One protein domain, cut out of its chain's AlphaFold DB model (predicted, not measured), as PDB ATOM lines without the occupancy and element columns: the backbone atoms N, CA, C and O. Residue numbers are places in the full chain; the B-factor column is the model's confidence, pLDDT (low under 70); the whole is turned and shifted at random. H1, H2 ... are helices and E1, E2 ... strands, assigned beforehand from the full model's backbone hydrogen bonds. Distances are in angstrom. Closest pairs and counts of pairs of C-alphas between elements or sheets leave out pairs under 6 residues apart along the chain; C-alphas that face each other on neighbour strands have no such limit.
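What this domain is: This is residues 4 to 63 of the 64 residues of an uncharacterized protein of Azospirillum sp. TSO5 (UniProt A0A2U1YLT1). A small, strongly twisted sheet of three strands has one helix, H1, slantwise over one face, and a long loop, residues 23 to 47, leads from H1 to the edge strand E2. The 60 printed residues hold E1, H1, E2 and E3 in that order, and the sheet's order is E1, E3, E2, all antiparallel. The class is mixed, helices and strands, with under half of the residues, 29, in named elements. The whole is compact and rounded, with a radius of gyration of the C-alphas of 10.4 A and spans of 32 by 25 by 21 A.

How they stand to each other: The inner strand E3, residues 56 to 61, is antiparallel to E1, residues 4 to 9, at 153 degrees, with N 59 and O 7 within hydrogen-bond range at 2.9 A. E3 forms a hairpin with E2, residues 48 to 53, where N 58 and O 51 are 2.8 A apart. H1, residues 12 to 22, is on the sheet, in two layers, helix and sheet, at a height over the sheet of 8.2 A. It lies over E1 and only just over E3, on which 3 of its 11 C-alphas fall; on the local plane it runs slantwise to E1 at 34 degrees. The closest C-alphas of H1 and E1 are those of Ile 15 and Ala 9, 5.2 A apart. E1, H1 and E2 make a split strand-helix-strand unit, two strands running the same way with E3 between them, and its crossover is right-handed. In H1 every O i to N i+4 pair is within hydrogen-bond range.

Where its parts are: E1 begins at C-alpha 4, (-44.401, 5.850, 42.190), and measures 15.1 A; H1 measures 15.3 A, E2 15.4 A and E3 16.2 A, ending at C-alpha 61, (-48.218, 7.241, 39.120).

The domain as a whole: The printed part has no cut. The link from H1 to E2 is long, and in it residues 29 to 30 pair antiparallel with 37 to 38. Residue 63 alone has a pLDDT under 70.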
ATOM      1  N   GLN A   4     -45.716   6.006  42.813       93.56
ATOM      2  CA  GLN A   4     -44.401   5.850  42.190       93.56
ATOM      3  C   GLN A   4     -43.975   7.181  41.570       93.56
ATOM      4  O   GLN A   4     -44.652   7.707  40.689       93.56
ATOM      5  N   LEU A   5     -42.843   7.730  42.018       95.88
ATOM      6  CA  LEU A   5     -42.281   8.953  41.449       95.88
ATOM      7  C   LEU A   5     -41.695   8.664  40.061       95.88
ATOM      8  O   LEU A   5     -40.759   7.877  39.946       95.88
ATOM      9  N   LEU A   6     -42.212   9.337  39.034       96.50
ATOM     10  CA  LEU A   6     -41.705   9.248  37.662       96.50
ATOM     11  C   LEU A   6     -40.700  10.360  37.360       96.50
ATOM     12  O   LEU A   6     -39.650  10.110  36.776       96.50
ATOM     13  N   ALA A   7     -41.002  11.590  37.779       97.31
ATOM     14  CA  ALA A   7     -40.118  12.735  37.590       97.31
ATOM     15  C   ALA A   7     -40.333  13.807  38.664       97.31
ATOM     16  O   ALA A   7     -41.395  13.901  39.283       97.31
ATOM     17  N   SER A   8     -39.329  14.662  38.872       97.69
ATOM     18  CA  SER A   8     -39.468  15.836  39.731       97.69
ATOM     19  C   SER A   8     -38.665  17.021  39.220       97.69
ATOM     20  O   SER A   8     -37.481  16.887  38.917       97.69
ATOM     21  N   ALA A   9     -39.266  18.209  39.245       97.88
ATOM     22  CA  ALA A   9     -38.668  19.438  38.736       97.88
ATOM     23  C   ALA A   9     -38.981  20.654  39.630       97.88
ATOM     24  O   ALA A   9     -39.963  20.627  40.373       97.88
ATOM     25  N   PRO A  10     -38.170  21.726  39.596       97.56
ATOM     26  CA  PRO A  10     -38.415  22.923  40.400       97.56
ATOM     27  C   PRO A  10     -39.437  23.895  39.776       97.56
ATOM     28  O   PRO A  10     -39.830  24.852  40.436       97.56
ATOM     29  N   SER A  11     -39.897  23.664  38.541       97.88
ATOM     30  CA  SER A  11     -40.851  24.533  37.834       97.88
ATOM     31  C   SER A  11     -41.894  23.739  37.038       97.88
ATOM     32  O   SER A  11     -41.668  22.567  36.728       97.88
ATOM     33  N   ILE A  12     -43.010  24.397  36.692       97.69
ATOM     34  CA  ILE A  12     -44.072  23.841  35.832       97.69
ATOM     35  C   ILE A  12     -43.499  23.448  34.466       97.69
ATOM     36  O   ILE A  12     -43.558  22.285  34.085       97.69
ATOM     37  N   ARG A  13     -42.808  24.371  33.795       97.50
ATOM     38  CA  ARG A  13     -42.176  24.109  32.496       97.50
ATOM     39  C   ARG A  13     -41.280  22.863  32.498       97.50
ATOM     40  O   ARG A  13     -41.343  22.041  31.593       97.50
ATOM     41  N   GLN A  14     -40.442  22.689  33.519       98.00
ATOM     42  CA  GLN A  14     -39.531  21.538  33.561       98.00
ATOM     43  C   GLN A  14     -40.241  20.218  33.900       98.00
ATOM     44  O   GLN A  14     -39.775  19.152  33.483       98.00
ATOM     45  N   ILE A  15     -41.353  20.252  34.651       98.19
ATOM     46  CA  ILE A  15     -42.154  19.036  34.847       98.19
ATOM     47  C   ILE A  15     -42.935  18.697  33.575       98.19
ATOM     48  O   ILE A  15     -42.973  17.527  33.209       98.19
ATOM     49  N   GLU A  16     -43.435  19.695  32.838       97.94
ATOM     50  CA  GLU A  16     -44.031  19.504  31.511       97.94
ATOM     51  C   GLU A  16     -43.044  18.854  30.544       97.94
ATOM     52  O   GLU A  16     -43.401  17.886  29.885       97.94
ATOM     53  N   GLU A  17     -41.792  19.317  30.481       98.00
ATOM     54  CA  GLU A  17     -40.748  18.698  29.649       98.00
ATOM     55  C   GLU A  17     -40.528  17.220  30.009       98.00
ATOM     56  O   GLU A  17     -40.332  16.379  29.132       98.00
ATOM     57  N   SER A  18     -40.587  16.883  31.300       98.00
ATOM     58  CA  SER A  18     -40.445  15.499  31.770       98.00
ATOM     59  C   SER A  18     -41.647  14.634  31.379       98.00
ATOM     60  O   SER A  18     -41.477  13.498  30.942       98.00
ATOM     61  N   ILE A  19     -42.856  15.183  31.496       97.38
ATOM     62  CA  ILE A  19     -44.113  14.537  31.103       97.38
ATOM     63  C   ILE A  19     -44.149  14.285  29.589       97.38
ATOM     64  O   ILE A  19     -44.463  13.190  29.129       97.38
ATOM     65  N   ASN A  20     -43.759  15.287  28.811       97.44
ATOM     66  CA  ASN A  20     -43.654  15.222  27.360       97.44
ATOM     67  C   ASN A  20     -42.656  14.142  26.911       97.44
ATOM     68  O   ASN A  20     -42.980  13.321  26.053       97.44
ATOM     69  N   LYS A  21     -41.496  14.036  27.577       97.25
ATOM     70  CA  LYS A  21     -40.543  12.933  27.354       97.25
ATOM     71  C   LYS A  21     -41.131  11.561  27.679       97.25
ATOM     72  O   LYS A  21     -40.897  10.625  26.924       97.25
ATOM     73  N   PHE A  22     -41.892  11.437  28.768       95.44
ATOM     74  CA  PHE A  22     -42.504  10.167  29.171       95.44
ATOM     75  C   PHE A  22     -43.464   9.613  28.106       95.44
ATOM     76  O   PHE A  22     -43.480   8.409  27.865       95.44
ATOM     77  N   TRP A  23     -44.215  10.483  27.426       94.88
ATOM     78  CA  TRP A  23     -45.150  10.091  26.364       94.88
ATOM     79  C   TRP A  23     -44.659  10.358  24.937       94.88
ATOM     80  O   TRP A  23     -45.468  10.291  24.009       94.88
ATOM     81  N   CYS A  24     -43.373  10.662  24.743       95.25
ATOM     82  CA  CYS A  24     -42.801  11.017  23.437       95.25
ATOM     83  C   CYS A  24     -43.652  12.056  22.674       95.25
ATOM     84  O   CYS A  24     -43.963  11.888  21.496       95.25
ATOM     85  N   SER A  25     -44.072  13.107  23.373       94.25
ATOM     86  CA  SER A  25     -44.932  14.186  22.878       94.25
ATOM     87  C   SER A  25     -44.333  15.537  23.268       94.25
ATOM     88  O   SER A  25     -43.435  15.591  24.096       94.25
ATOM     89  N   ASP A  26     -44.811  16.624  22.675       95.38
ATOM     90  CA  ASP A  26     -44.492  18.018  23.011       95.38
ATOM     91  C   ASP A  26     -45.751  18.844  23.357       95.38
ATOM     92  O   ASP A  26     -45.684  20.057  23.600       95.38
ATOM     93  N   LYS A  27     -46.913  18.183  23.396       96.50
ATOM     94  CA  LYS A  27     -48.238  18.798  23.516       96.50
ATOM     95  C   LYS A  27     -48.855  18.701  24.907       96.50
ATOM     96  O   LYS A  27     -49.859  19.367  25.147       96.50
ATOM     97  N   TYR A  28     -48.291  17.909  25.819       96.56
ATOM     98  CA  TYR A  28     -48.802  17.866  27.187       96.56
ATOM     99  C   TYR A  28     -48.494  19.175  27.906       96.56
ATOM    100  O   TYR A  28     -47.380  19.710  27.806       96.56
ATOM    101  N   ARG A  29     -49.488  19.679  28.629       97.31
ATOM    102  CA  ARG A  29     -49.396  20.882  29.455       97.31
ATOM    103  C   ARG A  29     -49.844  20.575  30.873       97.31
ATOM    104  O   ARG A  29     -50.621  19.646  31.091       97.31
ATOM    105  N   VAL A  30     -49.321  21.338  31.823       97.38
ATOM    106  CA  VAL A  30     -49.696  21.272  33.235       97.38
ATOM    107  C   VAL A  30     -50.256  22.625  33.629       97.38
ATOM    108  O   VAL A  30     -49.557  23.635  33.553       97.38
ATOM    109  N   ASP A  31     -51.507  22.636  34.074       96.00
ATOM    110  CA  ASP A  31     -52.111  23.845  34.617       96.00
ATOM    111  C   ASP A  31     -51.361  24.269  35.901       96.00
ATOM    112  O   ASP A  31     -51.181  23.452  36.811       96.00
ATOM    113  N   PRO A  32     -50.855  25.508  36.000       94.50
ATOM    114  CA  PRO A  32     -50.044  25.935  37.137       94.50
ATOM    115  C   PRO A  32     -50.838  26.102  38.442       94.50
ATOM    116  O   PRO A  32     -50.226  26.097  39.515       94.50
ATOM    117  N   GLU A  33     -52.161  26.262  38.365       94.19
ATOM    118  CA  GLU A  33     -53.052  26.452  39.510       94.19
ATOM    119  C   GLU A  33     -53.619  25.116  39.989       94.19
ATOM    120  O   GLU A  33     -53.565  24.816  41.185       94.19
ATOM    121  N   THR A  34     -54.109  24.286  39.064       95.56
ATOM    122  CA  THR A  34     -54.775  23.015  39.395       95.56
ATOM    123  C   THR A  34     -53.841  21.805  39.352       95.56
ATOM    124  O   THR A  34     -54.141  20.777  39.958       95.56
ATOM    125  N   LEU A  35     -52.683  21.921  38.689       96.25
ATOM    126  CA  LEU A  35     -51.739  20.829  38.406       96.25
ATOM    127  C   LEU A  35     -52.327  19.696  37.553       96.25
ATOM    128  O   LEU A  35     -51.759  18.600  37.491       96.25
ATOM    129  N   GLU A  36     -53.437  19.954  36.868       96.00
ATOM    130  CA  GLU A  36     -54.020  19.005  35.929       96.00
ATOM    131  C   GLU A  36     -53.163  18.879  34.668       96.00
ATOM    132  O   GLU A  36     -52.633  19.858  34.139       96.00
ATOM    133  N   ILE A  37     -53.030  17.643  34.181       96.44
ATOM    134  CA  ILE A  37     -52.324  17.343  32.938       96.44
ATOM    135  C   ILE A  37     -53.341  17.364  31.800       96.44
ATOM    136  O   ILE A  37     -54.283  16.576  31.798       96.44
ATOM    137  N   THR A  38     -53.119  18.204  30.798       96.00
ATOM    138  CA  THR A  38     -53.991  18.302  29.623       96.00
ATOM    139  C   THR A  38     -53.223  18.020  28.338       96.00
ATOM    140  O   THR A  38     -51.997  18.147  28.267       96.00
ATOM    141  N   HIS A  39     -53.953  17.605  27.308       94.94
ATOM    142  CA  HIS A  39     -53.443  17.433  25.956       94.94
ATOM    143  C   HIS A  39     -54.546  17.861  24.973       94.94
ATOM    144  O   HIS A  39     -55.688  17.452  25.154       94.94
ATOM    145  N   PRO A  40     -54.247  18.643  23.920       93.81
ATOM    146  CA  PRO A  40     -55.274  19.185  23.021       93.81
ATOM    147  C   PRO A  40     -56.057  18.097  22.269       93.81
ATOM    148  O   PRO A  40     -57.265  18.203  22.102       93.81
ATOM    149  N   ASP A  41     -55.369  17.029  21.859       93.44
ATOM    150  CA  ASP A  41     -55.950  15.969  21.017       93.44
ATOM    151  C   ASP A  41     -56.280  14.672  21.782       93.44
ATOM    152  O   ASP A  41     -56.624  13.659  21.176       93.44
ATOM    153  N   ARG A  42     -56.074  14.637  23.107       89.88
ATOM    154  CA  ARG A  42     -56.178  13.405  23.906       89.88
ATOM    155  C   ARG A  42     -56.911  13.682  25.205       89.88
ATOM    156  O   ARG A  42     -56.872  14.788  25.728       89.88
ATOM    157  N   LYS A  43     -57.549  12.646  25.743       89.25
ATOM    158  CA  LYS A  43     -58.124  12.707  27.087       89.25
ATOM    159  C   LYS A  43     -57.026  12.920  28.130       89.25
ATOM    160  O   LYS A  43     -55.880  12.516  27.920       89.25
ATOM    161  N   THR A  44     -57.417  13.512  29.255       86.06
ATOM    162  CA  THR A  44     -56.593  13.600  30.460       86.06
ATOM    163  C   THR A  44     -56.037  12.217  30.808       86.06
ATOM    164  O   THR A  44     -56.806  11.255  30.854       86.06
ATOM    165  N   PRO A  45     -54.717  12.086  31.008       87.44
ATOM    166  CA  PRO A  45     -54.106  10.798  31.285       87.44
ATOM    167  C   PRO A  45     -54.521  10.285  32.670       87.44
ATOM    168  O   PRO A  45     -54.333  10.959  33.680       87.44
ATOM    169  N   GLU A  46     -55.072   9.075  32.699       90.19
ATOM    170  CA  GLU A  46     -55.429   8.362  33.926       90.19
ATOM    171  C   GLU A  46     -54.201   7.668  34.537       90.19
ATOM    172  O   GLU A  46     -53.211   7.391  33.855       90.19
ATOM    173  N   GLY A  47     -54.251   7.373  35.839       92.12
ATOM    174  CA  GLY A  47     -53.186   6.632  36.524       92.12
ATOM    175  C   GLY A  47     -51.936   7.456  36.847       92.12
ATOM    176  O   GLY A  47     -50.953   6.912  37.352       92.12
ATOM    177  N   VAL A  48     -51.949   8.762  36.580       95.25
ATOM    178  CA  VAL A  48     -50.845   9.679  36.866       95.25
ATOM    179  C   VAL A  48     -51.350  11.031  37.350       95.25
ATOM    180  O   VAL A  48     -52.479  11.427  37.080       95.25
ATOM    181  N   ARG A  49     -50.500  11.766  38.068       95.94
ATOM    182  CA  ARG A  49     -50.804  13.121  38.540       95.94
ATOM    183  C   ARG A  49     -49.556  13.981  38.658       95.94
ATOM    184  O   ARG A  49     -48.450  13.456  38.824       95.94
ATOM    185  N   VAL A  50     -49.750  15.298  38.680       97.12
ATOM    186  CA  VAL A  50     -48.742  16.247  39.157       97.12
ATOM    187  C   VAL A  50     -49.137  16.761  40.534       97.12
ATOM    188  O   VAL A  50     -50.278  17.137  40.768       97.12
ATOM    189  N   ILE A  51     -48.183  16.784  41.462       96.62
ATOM    190  CA  ILE A  51     -48.358  17.412  42.775       96.62
ATOM    191  C   ILE A  51     -47.211  18.372  43.074       96.62
ATOM    192  O   ILE A  51     -46.079  18.179  42.623       96.62
ATOM    193  N   LYS A  52     -47.475  19.385  43.902       96.62
ATOM    194  CA  LYS A  52     -46.445  20.256  44.474       96.62
ATOM    195  C   LYS A  52     -46.075  19.753  45.866       96.62
ATOM    196  O   LYS A  52     -46.911  19.716  46.763       96.62
ATOM    197  N   LYS A  53     -44.814  19.362  46.065       95.06
ATOM    198  CA  LYS A  53     -44.294  18.891  47.356       95.06
ATOM    199  C   LYS A  53     -43.024  19.649  47.721       95.06
ATOM    200  O   LYS A  53     -41.963  19.455  47.122       95.06
ATOM    201  N   GLY A  54     -43.138  20.520  48.722       94.50
ATOM    202  CA  GLY A  54     -42.091  21.481  49.059       94.50
ATOM    203  C   GLY A  54     -41.830  22.434  47.888       94.50
ATOM    204  O   GLY A  54     -42.760  22.982  47.303       94.50
ATOM    205  N   LYS A  55     -40.559  22.602  47.513       95.44
ATOM    206  CA  LYS A  55     -40.131  23.474  46.403       95.44
ATOM    207  C   LYS A  55     -40.134  22.783  45.029       95.44
ATOM    208  O   LYS A  55     -39.516  23.291  44.099       95.44
ATOM    209  N   ARG A  56     -40.738  21.596  44.902       97.19
ATOM    210  CA  ARG A  56     -40.687  20.799  43.668       97.19
ATOM    211  C   ARG A  56     -42.065  20.323  43.233       97.19
ATOM    212  O   ARG A  56     -42.884  19.932  44.062       97.19
ATOM    213  N   TYR A  57     -42.254  20.278  41.926       98.12
ATOM    214  CA  TYR A  57     -43.330  19.557  41.267       98.12
ATOM    215  C   TYR A  57     -42.905  18.101  41.078       98.12
ATOM    216  O   TYR A  57     -41.721  17.804  40.868       98.12
ATOM    217  N   ARG A  58     -43.855  17.182  41.216       97.69
ATOM    218  CA  ARG A  58     -43.647  15.740  41.099       97.69
ATOM    219  C   ARG A  58     -44.693  15.164  40.171       97.69
ATOM    220  O   ARG A  58     -45.875  15.370  40.412       97.69
ATOM    221  N   PHE A  59     -44.237  14.443  39.161       97.50
ATOM    222  CA  PHE A  59     -45.066  13.608  38.309       97.50
ATOM    223  C   PHE A  59     -45.025  12.193  38.885       97.50
ATOM    224  O   PHE A  59     -43.944  11.614  39.021       97.50
ATOM    225  N   GLU A  60     -46.175  11.674  39.302       96.88
ATOM    226  CA  GLU A  60     -46.290  10.409  40.029       96.88
ATOM    227  C   GLU A  60     -47.355   9.516  39.388       96.88
ATOM    228  O   GLU A  60     -48.394  10.022  38.966       96.88
ATOM    229  N   MET A  61     -47.137   8.198  39.374       94.50
ATOM    230  CA  MET A  61     -48.218   7.241  39.120       94.50
ATOM    231  C   MET A  61     -49.111   7.130  40.353       94.50
ATOM    232  O   MET A  61     -48.625   7.008  41.484       94.50
ATOM    233  N   THR A  62     -50.419   7.150  40.130       89.56
ATOM    234  CA  THR A  62     -51.417   6.843  41.150       89.56
ATOM    235  C   THR A  62     -51.675   5.345  41.126       89.56
ATOM    236  O   THR A  62     -52.181   4.821  40.138       89.56
ATOM    237  N   SER A  63     -51.318   4.657  42.207       69.06
ATOM    238  CA  SER A  63     -51.768   3.284  42.435       69.06
ATOM    239  C   SER A  63     -53.283   3.313  42.641       69.06
ATOM    240  O   SER A  63     -53.744   4.064  43.505       69.06
TER     241      SER A  63